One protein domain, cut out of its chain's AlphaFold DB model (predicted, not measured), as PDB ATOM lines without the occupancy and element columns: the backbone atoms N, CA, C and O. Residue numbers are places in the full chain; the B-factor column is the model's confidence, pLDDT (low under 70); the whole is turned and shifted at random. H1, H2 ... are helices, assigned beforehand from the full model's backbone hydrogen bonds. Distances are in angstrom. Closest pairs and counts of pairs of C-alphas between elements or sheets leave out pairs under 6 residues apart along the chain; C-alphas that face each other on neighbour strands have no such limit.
ATOM      1  N   PHE A   5      98.458 114.823 155.741       93.19
ATOM      2  CA  PHE A   5      98.291 116.210 156.176       93.19
ATOM      3  C   PHE A   5      99.575 116.812 156.770       93.19
ATOM      4  O   PHE A   5      99.998 117.889 156.363       93.19
ATOM      5  N   SER A   6     100.215 116.115 157.716       94.06
ATOM      6  CA  SER A   6     101.445 116.607 158.354       94.06
ATOM      7  C   SER A   6     102.590 116.669 157.346       94.06
ATOM      8  O   SER A   6     103.313 117.659 157.317       94.06
ATOM      9  N   LEU A   7     102.720 115.656 156.483       94.81
ATOM     10  CA  LEU A   7     103.761 115.614 155.450       94.81
ATOM     11  C   LEU A   7     103.659 116.813 154.493       94.81
ATOM     12  O   LEU A   7     104.662 117.460 154.211       94.81
ATOM     13  N   GLN A   8     102.446 117.180 154.072       96.50
ATOM     14  CA  GLN A   8     102.219 118.349 153.215       96.50
ATOM     15  C   GLN A   8     102.538 119.691 153.887       96.50
ATOM     16  O   GLN A   8     102.904 120.648 153.197       96.50
ATOM     17  N   VAL A   9     102.358 119.794 155.207       97.31
ATOM     18  CA  VAL A   9     102.762 120.984 155.972       97.31
ATOM     19  C   VAL A   9     104.287 121.061 156.029       97.31
ATOM     20  O   VAL A   9     104.849 122.110 155.724       97.31
ATOM     21  N   TRP A  10     104.960 119.951 156.336       96.88
ATOM     22  CA  TRP A  10     106.423 119.894 156.380       96.88
ATOM     23  C   TRP A  10     107.079 120.198 155.034       96.88
ATOM     24  O   TRP A  10     108.063 120.928 154.999       96.88
ATOM     25  N   ASP A  11     106.503 119.728 153.930       96.81
ATOM     26  CA  ASP A  11     106.985 120.028 152.578       96.81
ATOM     27  C   ASP A  11     106.948 121.541 152.259       96.81
ATOM     28  O   ASP A  11     107.915 122.129 151.759       96.81
ATOM     29  N   ARG A  12     105.867 122.219 152.672       97.69
ATOM     30  CA  ARG A  12     105.746 123.685 152.567       97.69
ATOM     31  C   ARG A  12     106.757 124.403 153.451       97.69
ATOM     32  O   ARG A  12     107.371 125.368 153.002       97.69
ATOM     33  N   VAL A  13     106.957 123.928 154.681       97.44
ATOM     34  CA  VAL A  13     107.958 124.481 155.606       97.44
ATOM     35  C   VAL A  13     109.368 124.336 155.033       97.44
ATOM     36  O   VAL A  13     110.116 125.313 155.033       97.44
ATOM     37  N   ALA A  14     109.718 123.166 154.496       96.50
ATOM     38  CA  ALA A  14     111.020 122.901 153.888       96.50
ATOM     39  C   ALA A  14     111.311 123.849 152.719       96.50
ATOM     40  O   ALA A  14     112.388 124.448 152.652       96.50
ATOM     41  N   THR A  15     110.314 124.041 151.849       96.25
ATOM     42  CA  THR A  15     110.382 124.984 150.726       96.25
ATOM     43  C   THR A  15     110.546 126.421 151.215       96.25
ATOM     44  O   THR A  15     111.413 127.150 150.733       96.25
ATOM     45  N   TRP A  16     109.744 126.828 152.201       96.25
ATOM     46  CA  TRP A  16     109.735 128.188 152.738       96.25
ATOM     47  C   TRP A  16     111.074 128.599 153.343       96.25
ATOM     48  O   TRP A  16     111.577 129.679 153.039       96.25
ATOM     49  N   ILE A  17     111.671 127.735 154.165       95.25
ATOM     50  CA  ILE A  17     112.937 128.061 154.826       95.25
ATOM     51  C   ILE A  17     114.155 127.693 153.979       95.25
ATOM     52  O   ILE A  17     115.270 128.001 154.391       95.25
ATOM     53  N   ARG A  18     113.966 127.059 152.813       94.00
ATOM     54  CA  ARG A  18     115.033 126.533 151.945       94.00
ATOM     55  C   ARG A  18     115.947 125.540 152.668       94.00
ATOM     56  O   ARG A  18     117.168 125.652 152.605       94.00
ATOM     57  N   GLU A  19     115.355 124.589 153.383       94.62
ATOM     58  CA  GLU A  19     116.091 123.532 154.085       94.62
ATOM     59  C   GLU A  19     115.636 122.160 153.572       94.62
ATOM     60  O   GLU A  19     114.622 121.639 154.041       94.62
ATOM     61  N   PRO A  20     116.351 121.562 152.599       92.88
ATOM     62  CA  PRO A  20     115.932 120.314 151.965       92.88
ATOM     63  C   PRO A  20     115.734 119.170 152.955       92.88
ATOM     64  O   PRO A  20     114.812 118.376 152.789       92.88
ATOM     65  N   LEU A  21     116.544 119.103 154.016       92.31
ATOM     66  CA  LEU A  21     116.426 118.051 155.028       92.31
ATOM     67  C   LEU A  21     115.086 118.077 155.769       92.31
ATOM     68  O   LEU A  21     114.663 117.046 156.274       92.31
ATOM     69  N   MET A  22     114.382 119.210 155.787       92.62
ATOM     70  CA  MET A  22     113.048 119.308 156.384       92.62
ATOM     71  C   MET A  22     111.957 118.668 155.523       92.62
ATOM     72  O   MET A  22     110.883 118.376 156.049       92.62
ATOM     73  N   ALA A  23     112.205 118.438 154.231       94.81
ATOM     74  CA  ALA A  23     111.232 117.802 153.353       94.81
ATOM     75  C   ALA A  23     111.099 116.315 153.726       94.81
ATOM     76  O   ALA A  23     112.123 115.634 153.830       94.81
ATOM     77  N   PRO A  24     109.874 115.772 153.875       94.25
ATOM     78  CA  PRO A  24     109.703 114.392 154.322       94.25
ATOM     79  C   PRO A  24     110.383 113.332 153.454       94.25
ATOM     80  O   PRO A  24     110.790 112.297 153.971       94.25
ATOM     81  N   ALA A  25     110.559 113.600 152.157       93.69
ATOM     82  CA  ALA A  25     111.281 112.716 151.241       93.69
ATOM     83  C   ALA A  25     112.764 112.515 151.618       93.69
ATOM     84  O   ALA A  25     113.365 111.526 151.214       93.69
ATOM     85  N   ASN A  26     113.342 113.434 152.398       94.06
ATOM     86  CA  ASN A  26     114.742 113.409 152.824       94.06
ATOM     87  C   ASN A  26     114.919 112.939 154.276       94.06
ATOM     88  O   ASN A  26     116.043 112.913 154.784       94.06
ATOM     89  N   TRP A  27     113.832 112.594 154.971       93.06
ATOM     90  CA  TRP A  27     113.915 112.123 156.347       93.06
ATOM     91  C   TRP A  27     114.500 110.718 156.406       93.06
ATOM     92  O   TRP A  27     114.139 109.831 155.636       93.06
ATOM     93  N   ARG A  28     115.380 110.497 157.383       89.56
ATOM     94  CA  ARG A  28     115.825 109.148 157.726       89.56
ATOM     95  C   ARG A  28     114.678 108.381 158.369       89.56
ATOM     96  O   ARG A  28     113.931 108.932 159.177       89.56
ATOM     97  N   THR A  29     114.581 107.095 158.052       86.62
ATOM     98  CA  THR A  29     113.627 106.196 158.701       86.62
ATOM     99  C   THR A  29     114.008 106.032 160.168       86.62
ATOM    100  O   THR A  29     115.001 105.388 160.498       86.62
ATOM    101  N   THR A  30     113.227 106.634 161.058       87.19
ATOM    102  CA  THR A  30     113.347 106.452 162.503       87.19
ATOM    103  C   THR A  30     111.986 106.626 163.157       87.19
ATOM    104  O   THR A  30     111.210 107.503 162.783       87.19
ATOM    105  N   HIS A  31     111.700 105.796 164.155       84.94
ATOM    106  CA  HIS A  31     110.504 105.936 164.987       84.94
ATOM    107  C   HIS A  31     110.766 106.797 166.232       84.94
ATOM    108  O   HIS A  31     109.845 107.097 166.991       84.94
ATOM    109  N   GLU A  32     112.013 107.229 166.443       91.00
ATOM    110  CA  GLU A  32     112.401 108.030 167.595       91.00
ATOM    111  C   GLU A  32     112.356 109.523 167.275       91.00
ATOM    112  O   GLU A  32     113.173 110.048 166.514       91.00
ATOM    113  N   LEU A  33     111.453 110.243 167.946       89.38
ATOM    114  CA  LEU A  33     111.319 111.696 167.805       89.38
ATOM    115  C   LEU A  33     112.637 112.434 168.085       89.38
ATOM    116  O   LEU A  33     112.957 113.410 167.409       89.38
ATOM    117  N   ARG A  34     113.413 111.962 169.070       92.88
ATOM    118  CA  ARG A  34     114.711 112.547 169.420       92.88
ATOM    119  C   ARG A  34     115.711 112.413 168.275       92.88
ATOM    120  O   ARG A  34     116.393 113.390 167.973       92.88
ATOM    121  N   LEU A  35     115.813 111.233 167.663       94.06
ATOM    122  CA  LEU A  35     116.726 111.010 166.540       94.06
ATOM    123  C   LEU A  35     116.297 111.835 165.330       94.06
ATOM    124  O   LEU A  35     117.121 112.564 164.790       94.06
ATOM    125  N   TRP A  36     115.002 111.833 165.006       93.06
ATOM    126  CA  TRP A  36     114.438 112.680 163.953       93.06
ATOM    127  C   TRP A  36     114.778 114.165 164.165       93.06
ATOM    128  O   TRP A  36     115.295 114.827 163.267       93.06
ATOM    129  N   TYR A  37     114.575 114.687 165.379       94.31
ATOM    130  CA  TYR A  37     114.891 116.079 165.710       94.31
ATOM    131  C   TYR A  37     116.387 116.382 165.568       94.31
ATOM    132  O   TYR A  37     116.768 117.432 165.040       94.31
ATOM    133  N   LEU A  38     117.246 115.481 166.055       94.62
ATOM    134  CA  LEU A  38     118.694 115.645 165.979       94.62
ATOM    135  C   LEU A  38     119.194 115.602 164.538       94.62
ATOM    136  O   LEU A  38     120.059 116.411 164.208       94.62
ATOM    137  N   ASP A  39     118.654 114.719 163.700       94.25
ATOM    138  CA  ASP A  39     119.020 114.613 162.286       94.25
ATOM    139  C   ASP A  39     118.709 115.917 161.542       94.25
ATOM    140  O   ASP A  39     119.599 116.498 160.916       94.25
ATOM    141  N   LEU A  40     117.491 116.446 161.696       93.94
ATOM    142  CA  LEU A  40     117.096 117.715 161.076       93.94
ATOM    143  C   LEU A  40     117.924 118.896 161.593       93.94
ATOM    144  O   LEU A  40     118.439 119.706 160.823       93.94
ATOM    145  N   SER A  41     118.100 118.978 162.913       94.38
ATOM    146  CA  SER A  41     118.812 120.092 163.544       94.38
ATOM    147  C   SER A  41     120.307 120.088 163.222       94.38
ATOM    148  O   SER A  41     120.911 121.141 163.028       94.38
ATOM    149  N   ARG A  42     120.951 118.915 163.223       93.94
ATOM    150  CA  ARG A  42     122.397 118.799 162.974       93.94
ATOM    151  C   ARG A  42     122.733 118.854 161.491       93.94
ATOM    152  O   ARG A  42     123.842 119.274 161.175       93.94
ATOM    153  N   GLY A  43     121.800 118.457 160.629       92.62
ATOM    154  CA  GLY A  43     121.954 118.541 159.184       92.62
ATOM    155  C   GLY A  43     121.963 119.974 158.649       92.62
ATOM    156  O   GLY A  43     122.646 120.248 157.666       92.62
ATOM    157  N   ALA A  44     121.296 120.905 159.335       94.50
ATOM    158  CA  ALA A  44     121.402 122.326 159.030       94.50
ATOM    159  C   ALA A  44     122.816 122.868 159.315       94.50
ATOM    160  O   ALA A  44     123.475 122.500 160.304       94.50
ATOM    161  N   SER A  45     123.264 123.809 158.474       94.25
ATOM    162  CA  SER A  45     124.551 124.485 158.664       94.25
ATOM    163  C   SER A  45     124.613 125.180 160.034       94.25
ATOM    164  O   SER A  45     123.575 125.602 160.551       94.25
ATOM    165  N   PRO A  46     125.805 125.344 160.644       93.44
ATOM    166  CA  PRO A  46     125.927 125.970 161.963       93.44
ATOM    167  C   PRO A  46     125.232 127.334 162.071       93.44
ATOM    168  O   PRO A  46     124.594 127.599 163.084       93.44
ATOM    169  N   LEU A  47     125.285 128.141 161.005       92.25
ATOM    170  CA  LEU A  47     124.650 129.459 160.924       92.25
ATOM    171  C   LEU A  47     123.113 129.388 160.920       92.25
ATOM    172  O   LEU A  47     122.448 130.263 161.453       92.25
ATOM    173  N   ARG A  48     122.531 128.341 160.328       94.31
ATOM    174  CA  ARG A  48     121.071 128.195 160.163       94.31
ATOM    175  C   ARG A  48     120.425 127.342 161.248       94.31
ATOM    176  O   ARG A  48     119.212 127.401 161.446       94.31
ATOM    177  N   ARG A  49     121.229 126.539 161.946       95.62
ATOM    178  CA  ARG A  49     120.800 125.516 162.903       95.62
ATOM    179  C   ARG A  49     119.825 126.032 163.950       95.62
ATOM    180  O   ARG A  49     118.848 125.351 164.243       95.62
ATOM    181  N   GLU A  50     120.081 127.205 164.516       96.06
ATOM    182  CA  GLU A  50     119.241 127.728 165.594       96.06
ATOM    183  C   GLU A  50     117.856 128.164 165.096       96.06
ATOM    184  O   GLU A  50     116.832 127.847 165.709       96.06
ATOM    185  N   GLY A  51     117.803 128.790 163.918       96.56
ATOM    186  CA  GLY A  51     116.542 129.056 163.234       96.56
ATOM    187  C   GLY A  51     115.801 127.768 162.883       96.56
ATOM    188  O   GLY A  51     114.608 127.657 163.152       96.56
ATOM    189  N   VAL A  52     116.500 126.762 162.341       96.94
ATOM    190  CA  VAL A  52     115.892 125.469 161.977       96.94
ATOM    191  C   VAL A  52     115.294 124.778 163.201       96.94
ATOM    192  O   VAL A  52     114.149 124.337 163.146       96.94
ATOM    193  N   ARG A  53     116.001 124.751 164.337       97.19
ATOM    194  CA  ARG A  53     115.464 124.230 165.607       97.19
ATOM    195  C   ARG A  53     114.187 124.945 166.030       97.19
ATOM    196  O   ARG A  53     113.223 124.283 166.414       97.19
ATOM    197  N   SER A  54     114.170 126.274 165.929       97.12
ATOM    198  CA  SER A  54     112.987 127.080 166.246       97.12
ATOM    199  C   SER A  54     111.809 126.737 165.327       97.12
ATOM    200  O   SER A  54     110.700 126.519 165.811       97.12
ATOM    201  N   VAL A  55     112.045 126.598 164.016       97.25
ATOM    202  CA  VAL A  55     111.003 126.210 163.046       97.25
ATOM    203  C   VAL A  55     110.495 124.791 163.288       97.25
ATOM    204  O   VAL A  55     109.291 124.568 163.199       97.25
ATOM    205  N   ILE A  56     111.370 123.837 163.628       96.81
ATOM    206  CA  ILE A  56     110.951 122.471 163.970       96.81
ATOM    207  C   ILE A  56     109.966 122.503 165.142       96.81
ATOM    208  O   ILE A  56     108.919 121.858 165.076       96.81
ATOM    209  N   MET A  57     110.269 123.274 166.190       96.38
ATOM    210  CA  MET A  57     109.387 123.406 167.353       96.38
ATOM    211  C   MET A  57     108.059 124.073 166.986       96.38
ATOM    212  O   MET A  57     107.002 123.536 167.318       96.38
ATOM    213  N   LEU A  58     108.104 125.184 166.247       96.62
ATOM    214  CA  LEU A  58     106.923 125.918 165.783       96.62
ATOM    215  C   LEU A  58     105.993 125.066 164.921       96.62
ATOM    216  O   LEU A  58     104.805 124.941 165.209       96.62
ATOM    217  N   ALA A  59     106.529 124.441 163.875       97.19
ATOM    218  CA  ALA A  59     105.744 123.607 162.977       97.19
ATOM    219  C   ALA A  59     105.153 122.396 163.711       97.19
ATOM    220  O   ALA A  59     103.978 122.075 163.525       97.19
ATOM    221  N   SER A  60     105.931 121.764 164.596       96.19
ATOM    222  CA  SER A  60     105.436 120.661 165.431       96.19
ATOM    223  C   SER A  60     104.285 121.107 166.336       96.19
ATOM    224  O   SER A  60     103.290 120.389 166.460       96.19
ATOM    225  N   TRP A  61     104.396 122.299 166.932       96.56
ATOM    226  CA  TRP A  61     103.363 122.899 167.775       96.56
ATOM    227  C   TRP A  61     102.075 123.189 167.000       96.56
ATOM    228  O   TRP A  61     101.002 122.758 167.425       96.56
ATOM    229  N   GLU A  62     102.156 123.846 165.841       97.62
ATOM    230  CA  GLU A  62     100.976 124.151 165.019       97.62
ATOM    231  C   GLU A  62     100.276 122.884 164.512       97.62
ATOM    232  O   GLU A  62      99.047 122.782 164.561       97.62
ATOM    233  N   ILE A  63     101.041 121.867 164.099       96.19
ATOM    234  CA  ILE A  63     100.483 120.570 163.691       96.19
ATOM    235  C   ILE A  63      99.778 119.884 164.869       96.19
ATOM    236  O   ILE A  63      98.698 119.310 164.698       96.19
ATOM    237  N   TRP A  64     100.370 119.926 166.066       95.62
ATOM    238  CA  TRP A  64      99.750 119.371 167.268       95.62
ATOM    239  C   TRP A  64      98.461 120.115 167.641       95.62
ATOM    240  O   TRP A  64      97.434 119.469 167.873       95.62
ATOM    241  N   LYS A  65      98.467 121.454 167.613       96.12
ATOM    242  CA  LYS A  65      97.269 122.275 167.850       96.12
ATOM    243  C   LYS A  65      96.149 121.949 166.863       96.12
ATOM    244  O   LYS A  65      95.008 121.760 167.284       96.12
ATOM    245  N   GLU A  66      96.456 121.826 165.572       95.81
ATOM    246  CA  GLU A  66      95.464 121.447 164.558       95.81
ATOM    247  C   GLU A  66      94.886 120.050 164.826       95.81
ATOM    248  O   GLU A  66      93.669 119.858 164.772       95.81
ATOM    249  N   ARG A  67      95.729 119.066 165.164       93.62
ATOM    250  CA  ARG A  67      95.265 117.713 165.518       93.62
ATOM    251  C   ARG A  67      94.301 117.736 166.700       93.62
ATOM    252  O   ARG A  67      93.253 117.093 166.635       93.62
ATOM    253  N   ASN A  68      94.608 118.515 167.731       95.12
ATOM    254  CA  ASN A  68      93.721 118.672 168.878       95.12
ATOM    255  C   ASN A  68      92.408 119.360 168.503       95.12
ATOM    256  O   ASN A  68      91.342 118.904 168.912       95.12
ATOM    257  N   ASN A  69      92.449 120.407 167.679       94.81
ATOM    258  CA  ASN A  69      91.238 121.081 167.212       94.81
ATOM    259  C   ASN A  69      90.316 120.154 166.412       94.81
ATOM    260  O   ASN A  69      89.095 120.216 166.578       94.81
ATOM    261  N   ARG A  70      90.874 119.254 165.599       93.75
ATOM    262  CA  ARG A  70      90.082 118.252 164.869       93.75
ATOM    263  C   ARG A  70      89.389 117.270 165.802       93.75
ATOM    264  O   ARG A  70      88.220 116.965 165.590       93.75
ATOM    265  N   VAL A  71      90.101 116.786 166.817       93.62
ATOM    266  CA  VAL A  71      89.592 115.763 167.741       93.62
ATOM    267  C   VAL A  71      88.581 116.353 168.721       93.62
ATOM    268  O   VAL A  71      87.474 115.836 168.846       93.62
ATOM    269  N   PHE A  72      88.938 117.444 169.395       95.12
ATOM    270  CA  PHE A  72      88.151 117.978 170.508       95.12
ATOM    271  C   PHE A  72      87.116 119.014 170.071       95.12
ATOM    272  O   PHE A  72      86.035 119.073 170.647       95.12
ATOM    273  N   ASN A  73      87.414 119.796 169.029       95.19
ATOM    274  CA  ASN A  73      86.562 120.905 168.592       95.19
ATOM    275  C   ASN A  73      85.851 120.643 167.255       95.19
ATOM    276  O   ASN A  73      85.077 121.491 166.816       95.19
ATOM    277  N   ARG A  74      86.125 119.510 166.584       93.00
ATOM    278  CA  ARG A  74      85.631 119.186 165.228       93.00
ATOM    279  C   ARG A  74      85.867 120.314 164.212       93.00
ATOM    280  O   ARG A  74      85.092 120.498 163.277       93.00
ATOM    281  N   LYS A  75      86.941 121.085 164.407       91.38
ATOM    282  CA  LYS A  75      87.372 122.147 163.492       91.38
ATOM    283  C   LYS A  75      88.487 121.612 162.609       91.38
ATOM    284  O   LYS A  75      89.429 121.003 163.108       91.38
ATOM    285  N   TYR A  76      88.376 121.860 161.311       92.50
ATOM    286  CA  TYR A  76      89.317 121.375 160.309       92.50
ATOM    287  C   TYR A  76      89.833 122.563 159.511       92.50
ATOM    288  O   TYR A  76      89.045 123.293 158.910       92.50
ATOM    289  N   THR A  77      91.149 122.748 159.490       94.00
ATOM    290  CA  THR A  77      91.798 123.736 158.629       94.00
ATOM    291  C   THR A  77      92.590 123.045 157.519       94.00
ATOM    292  O   THR A  77      92.945 121.867 157.593       94.00
ATOM    293  N   SER A  78      92.829 123.740 156.415       95.62
ATOM    294  CA  SER A  78      93.661 123.225 155.326       95.62
ATOM    295  C   SER A  78      95.146 123.227 155.708       95.62
ATOM    296  O   SER A  78      95.584 124.012 156.549       95.62
ATOM    297  N   CYS A  79      95.960 122.410 155.027       95.69
ATOM    298  CA  CYS A  79      97.421 122.433 155.186       95.69
ATOM    299  C   CYS A  79      97.996 123.846 154.970       95.69
ATOM    300  O   CYS A  79      98.949 124.242 155.630       95.69
ATOM    301  N   VAL A  80      97.396 124.615 154.052       96.56
ATOM    302  CA  VAL A  80      97.786 126.001 153.755       96.56
ATOM    303  C   VAL A  80      97.499 126.927 154.937       96.56
ATOM    304  O   VAL A  80      98.309 127.801 155.219       96.56
ATOM    305  N   GLN A  81      96.379 126.744 155.640       97.56
ATOM    306  CA  GLN A  81      96.047 127.550 156.819       97.56
ATOM    307  C   GLN A  81      96.985 127.255 157.993       97.56
ATOM    308  O   GLN A  81      97.487 128.197 158.596       97.56
ATOM    309  N   VAL A  82      97.297 125.982 158.263       97.94
ATOM    310  CA  VAL A  82      98.306 125.627 159.280       97.94
ATOM    311  C   VAL A  82      99.672 126.194 158.911       97.94
ATOM    312  O   VAL A  82     100.353 126.763 159.755       97.94
ATOM    313  N   PHE A  83     100.063 126.104 157.638       98.06
ATOM    314  CA  PHE A  83     101.312 126.698 157.175       98.06
ATOM    315  C   PHE A  83     101.351 128.223 157.378       98.06
ATOM    316  O   PHE A  83     102.354 128.731 157.869       98.06
ATOM    317  N   ARG A  84     100.263 128.953 157.091       97.69
ATOM    318  CA  ARG A  84     100.185 130.395 157.393       97.69
ATOM    319  C   ARG A  84     100.303 130.680 158.888       97.69
ATOM    320  O   ARG A  84     101.059 131.572 159.251       97.69
ATOM    321  N   ALA A  85      99.642 129.894 159.740       97.81
ATOM    322  CA  ALA A  85      99.756 130.039 161.192       97.81
ATOM    323  C   ALA A  85     101.210 129.880 161.672       97.81
ATOM    324  O   ALA A  85     101.671 130.658 162.502       97.81
ATOM    325  N   ILE A  86     101.975 128.947 161.086       98.31
ATOM    326  CA  ILE A  86     103.418 128.804 161.358       98.31
ATOM    327  C   ILE A  86     104.179 130.084 160.980       98.31
ATOM    328  O   ILE A  86     105.037 130.533 161.740       98.31
ATOM    329  N   GLN A  87     103.890 130.673 159.816       97.50
ATOM    330  CA  GLN A  87     104.556 131.900 159.364       97.50
ATOM    331  C   GLN A  87     104.220 133.094 160.266       97.50
ATOM    332  O   GLN A  87     105.112 133.860 160.631       97.50
ATOM    333  N   GLU A  88     102.953 133.242 160.644       97.00
ATOM    334  CA  GLU A  88     102.478 134.300 161.539       97.00
ATOM    335  C   GLU A  88     103.119 134.182 162.929       97.00
ATOM    336  O   GLU A  88     103.665 135.165 163.437       97.00
ATOM    337  N   GLU A  89     103.152 132.979 163.503       97.69
ATOM    338  CA  GLU A  89     103.780 132.725 164.803       97.69
ATOM    339  C   GLU A  89     105.304 132.941 164.746       97.69
ATOM    340  O   GLU A  89     105.889 133.543 165.649       97.69
ATOM    341  N   ALA A  90     105.962 132.557 163.646       97.06
ATOM    342  CA  ALA A  90     107.382 132.844 163.447       97.06
ATOM    343  C   ALA A  90     107.676 134.354 163.449       97.06
ATOM    344  O   ALA A  90     108.671 134.786 164.036       97.06
ATOM    345  N   LEU A  91     106.803 135.177 162.850       96.00
ATOM    346  CA  LEU A  91     106.930 136.638 162.906       96.00
ATOM    347  C   LEU A  91     106.761 137.171 164.333       96.00
ATOM    348  O   LEU A  91     107.478 138.097 164.721       96.00
ATOM    349  N   VAL A  92     105.851 136.598 165.123       97.38
ATOM    350  CA  VAL A  92     105.698 136.941 166.546       97.38
ATOM    351  C   VAL A  92     106.984 136.623 167.312       97.38
ATOM    352  O   VAL A  92     107.484 137.481 168.039       97.38
ATOM    353  N   TRP A  93     107.579 135.450 167.094       96.88
ATOM    354  CA  TRP A  93     108.819 135.044 167.765       96.88
ATOM    355  C   TRP A  93     110.008 135.925 167.375       96.88
ATOM    356  O   TRP A  93     110.830 136.266 168.225       96.88
ATOM    357  N   ILE A  94     110.085 136.345 166.110       96.50
ATOM    358  CA  ILE A  94     111.096 137.305 165.646       96.50
ATOM    359  C   ILE A  94     110.934 138.649 166.359       96.50
ATOM    360  O   ILE A  94     111.915 139.182 166.875       96.50
ATOM    361  N   ARG A  95     109.707 139.179 166.445       95.38
ATOM    362  CA  ARG A  95     109.430 140.431 167.179       95.38
ATOM    363  C   ARG A  95     109.735 140.305 168.672       95.38
ATOM    364  O   ARG A  95     110.156 141.283 169.280       95.38
ATOM    365  N   ALA A  96     109.580 139.110 169.238       96.38
ATOM    366  CA  ALA A  96     109.965 138.789 170.611       96.38
ATOM    367  C   ALA A  96     111.484 138.579 170.804       96.38
ATOM    368  O   ALA A  96     111.925 138.322 171.921       96.38
ATOM    369  N   GLY A  97     112.297 138.698 169.746       95.38
ATOM    370  CA  GLY A  97     113.760 138.664 169.827       95.38
ATOM    371  C   GLY A  97     114.417 137.346 169.410       95.38
ATOM    372  O   GLY A  97     115.611 137.166 169.661       95.38
ATOM    373  N   ASN A  98     113.699 136.424 168.757       96.12
ATOM    374  CA  ASN A  98     114.306 135.206 168.214       96.12
ATOM    375  C   ASN A  98     115.201 135.526 166.996       96.12
ATOM    376  O   ASN A  98     114.747 135.562 165.849       96.12
ATOM    377  N   LYS A  99     116.495 135.742 167.260       95.00
ATOM    378  CA  LYS A  99     117.511 136.071 166.245       95.00
ATOM    379  C   LYS A  99     117.742 134.943 165.238       95.00
ATOM    380  O   LYS A  99     117.883 135.219 164.054       95.00
ATOM    381  N   GLY A 100     117.706 133.682 165.682       95.75
ATOM    382  CA  GLY A 100     117.916 132.527 164.804       95.75
ATOM    383  C   GLY A 100     116.849 132.422 163.712       95.75
ATOM    384  O   GLY A 100     117.173 132.163 162.554       95.75
ATOM    385  N   LEU A 101     115.579 132.675 164.050       95.69
ATOM    386  CA  LEU A 101     114.500 132.770 163.059       95.69
ATOM    387  C   LEU A 101     114.668 133.977 162.134       95.69
ATOM    388  O   LEU A 101     114.448 133.850 160.930       95.69
ATOM    389  N   ALA A 102     115.061 135.131 162.678       95.06
ATOM    390  CA  ALA A 102     115.271 136.334 161.880       95.06
ATOM    391  C   ALA A 102     116.352 136.106 160.811       95.06
ATOM    392  O   ALA A 102     116.108 136.359 159.633       95.06
ATOM    393  N   GLU A 103     117.501 135.552 161.199       94.00
ATOM    394  CA  GLU A 103     118.604 135.224 160.289       94.00
ATOM    395  C   GLU A 103     118.189 134.180 159.244       94.00
ATOM    396  O   GLU A 103     118.426 134.364 158.047       94.00
ATOM    397  N   LEU A 104     117.501 133.115 159.674       94.69
ATOM    398  CA  LEU A 104     117.023 132.056 158.785       94.69
ATOM    399  C   LEU A 104     116.104 132.596 157.679       94.69
ATOM    400  O   LEU A 104     116.243 132.198 156.518       94.69
ATOM    401  N   LEU A 105     115.167 133.482 158.034       91.25
ATOM    402  CA  LEU A 105     114.145 133.983 157.113       91.25
ATOM    403  C   LEU A 105     114.614 135.185 156.280       91.25
ATOM    404  O   LEU A 105     114.218 135.292 155.121       91.25
ATOM    405  N   GLN A 106     115.506 136.036 156.796       80.56
ATOM    406  CA  GLN A 106     116.113 137.122 156.009       80.56
ATOM    407  C   GLN A 106     116.963 136.579 154.844       80.56
ATOM    408  O   GLN A 106     116.910 137.114 153.733       80.56
ATOM    409  N   MET A 107     117.675 135.463 155.055       58.25
ATOM    410  CA  MET A 107     118.414 134.758 153.994       58.25
ATOM    411  C   MET A 107     117.499 134.092 152.955       58.25
ATOM    412  O   MET A 107     117.897 133.891 151.806       58.25
ATOM    413  N   ALA A 108     116.266 133.736 153.329       55.72
ATOM    414  CA  ALA A 108     115.300 133.181 152.385       55.72
ATOM    415  C   ALA A 108     114.774 134.254 151.414       55.72
ATOM    416  O   ALA A 108     114.508 133.947 150.251       55.72
ATOM    417  N   THR A 109     114.693 135.513 151.860       50.69
ATOM    418  CA  THR A 109     114.183 136.648 151.071       50.69
ATOM    419  C   THR A 109     115.226 137.350 150.191       50.69
ATOM    420  O   THR A 109     114.853 137.954 149.190       50.69
TER     421      THR A 109
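What this domain is: This is residues 5 to 109 of the 120 residues of an uncharacterized protein of Sorghum bicolor (UniProt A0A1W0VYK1). One long helix, H3, runs through the domain; H2 folds back on its first part as a helical hairpin, and H4 crosses it on another side. H1, H4 and H5 make a triangle, H5 standing crosswise at the first part of H3. The 105 printed residues hold five named helices, H1 to H5 in chain order, and no named strand: all helix, mostly crossed. The whole is compact, with a radius of gyration of the C-alphas of 13.6 A and spans of 41 by 35 by 20 A.

How they stand to each other: Start at the hub, H3, residues 49 to 73. Its residues 55 to 66 touch H4, residues 79 to 95, at a steep tilt of 50 degrees, closest at the C-alphas of Ala 59 and Ile 86, 5.9 A. Its residues 49 to 55 touch H5, residues 99 to 109, about perpendicular at 88 degrees; the closest C-alphas, Gly 51 and Gly 100, are 4.0 A apart. Its residues 49 to 56 touch H2, residues 33 to 43, closest at the C-alphas of Ser 41 and Arg 53, 5.7 A; H2 is apart from H4 and H5. Look next at H1, residues 5 to 17: it touches residues 79 to 83 of H4, closest at the C-alphas of Val 9 and Cys 79, 5.6 A. Every O i to N i+4 pair is within hydrogen-bond range in H1, H2, H3 and H4; in H5, 6 of 7 are.

Where its parts are: Find C-alpha 49 at (120.800, 125.516, 162.903); from there H3 runs 35.0 A to C-alpha 73 at (86.562, 120.905, 168.592). H4 measures 24.7 A, H1 18.9 A, H5 15.5 A and H2 15.3 A.

The domain as a whole: The farthest C-alphas, of Pro 46 and Arg 74, are 41.0 A apart. The printed part has no cut; the link from H1 to H2, residues 18 to 32, is long. Confidence is under 70 at residues 107 to 109.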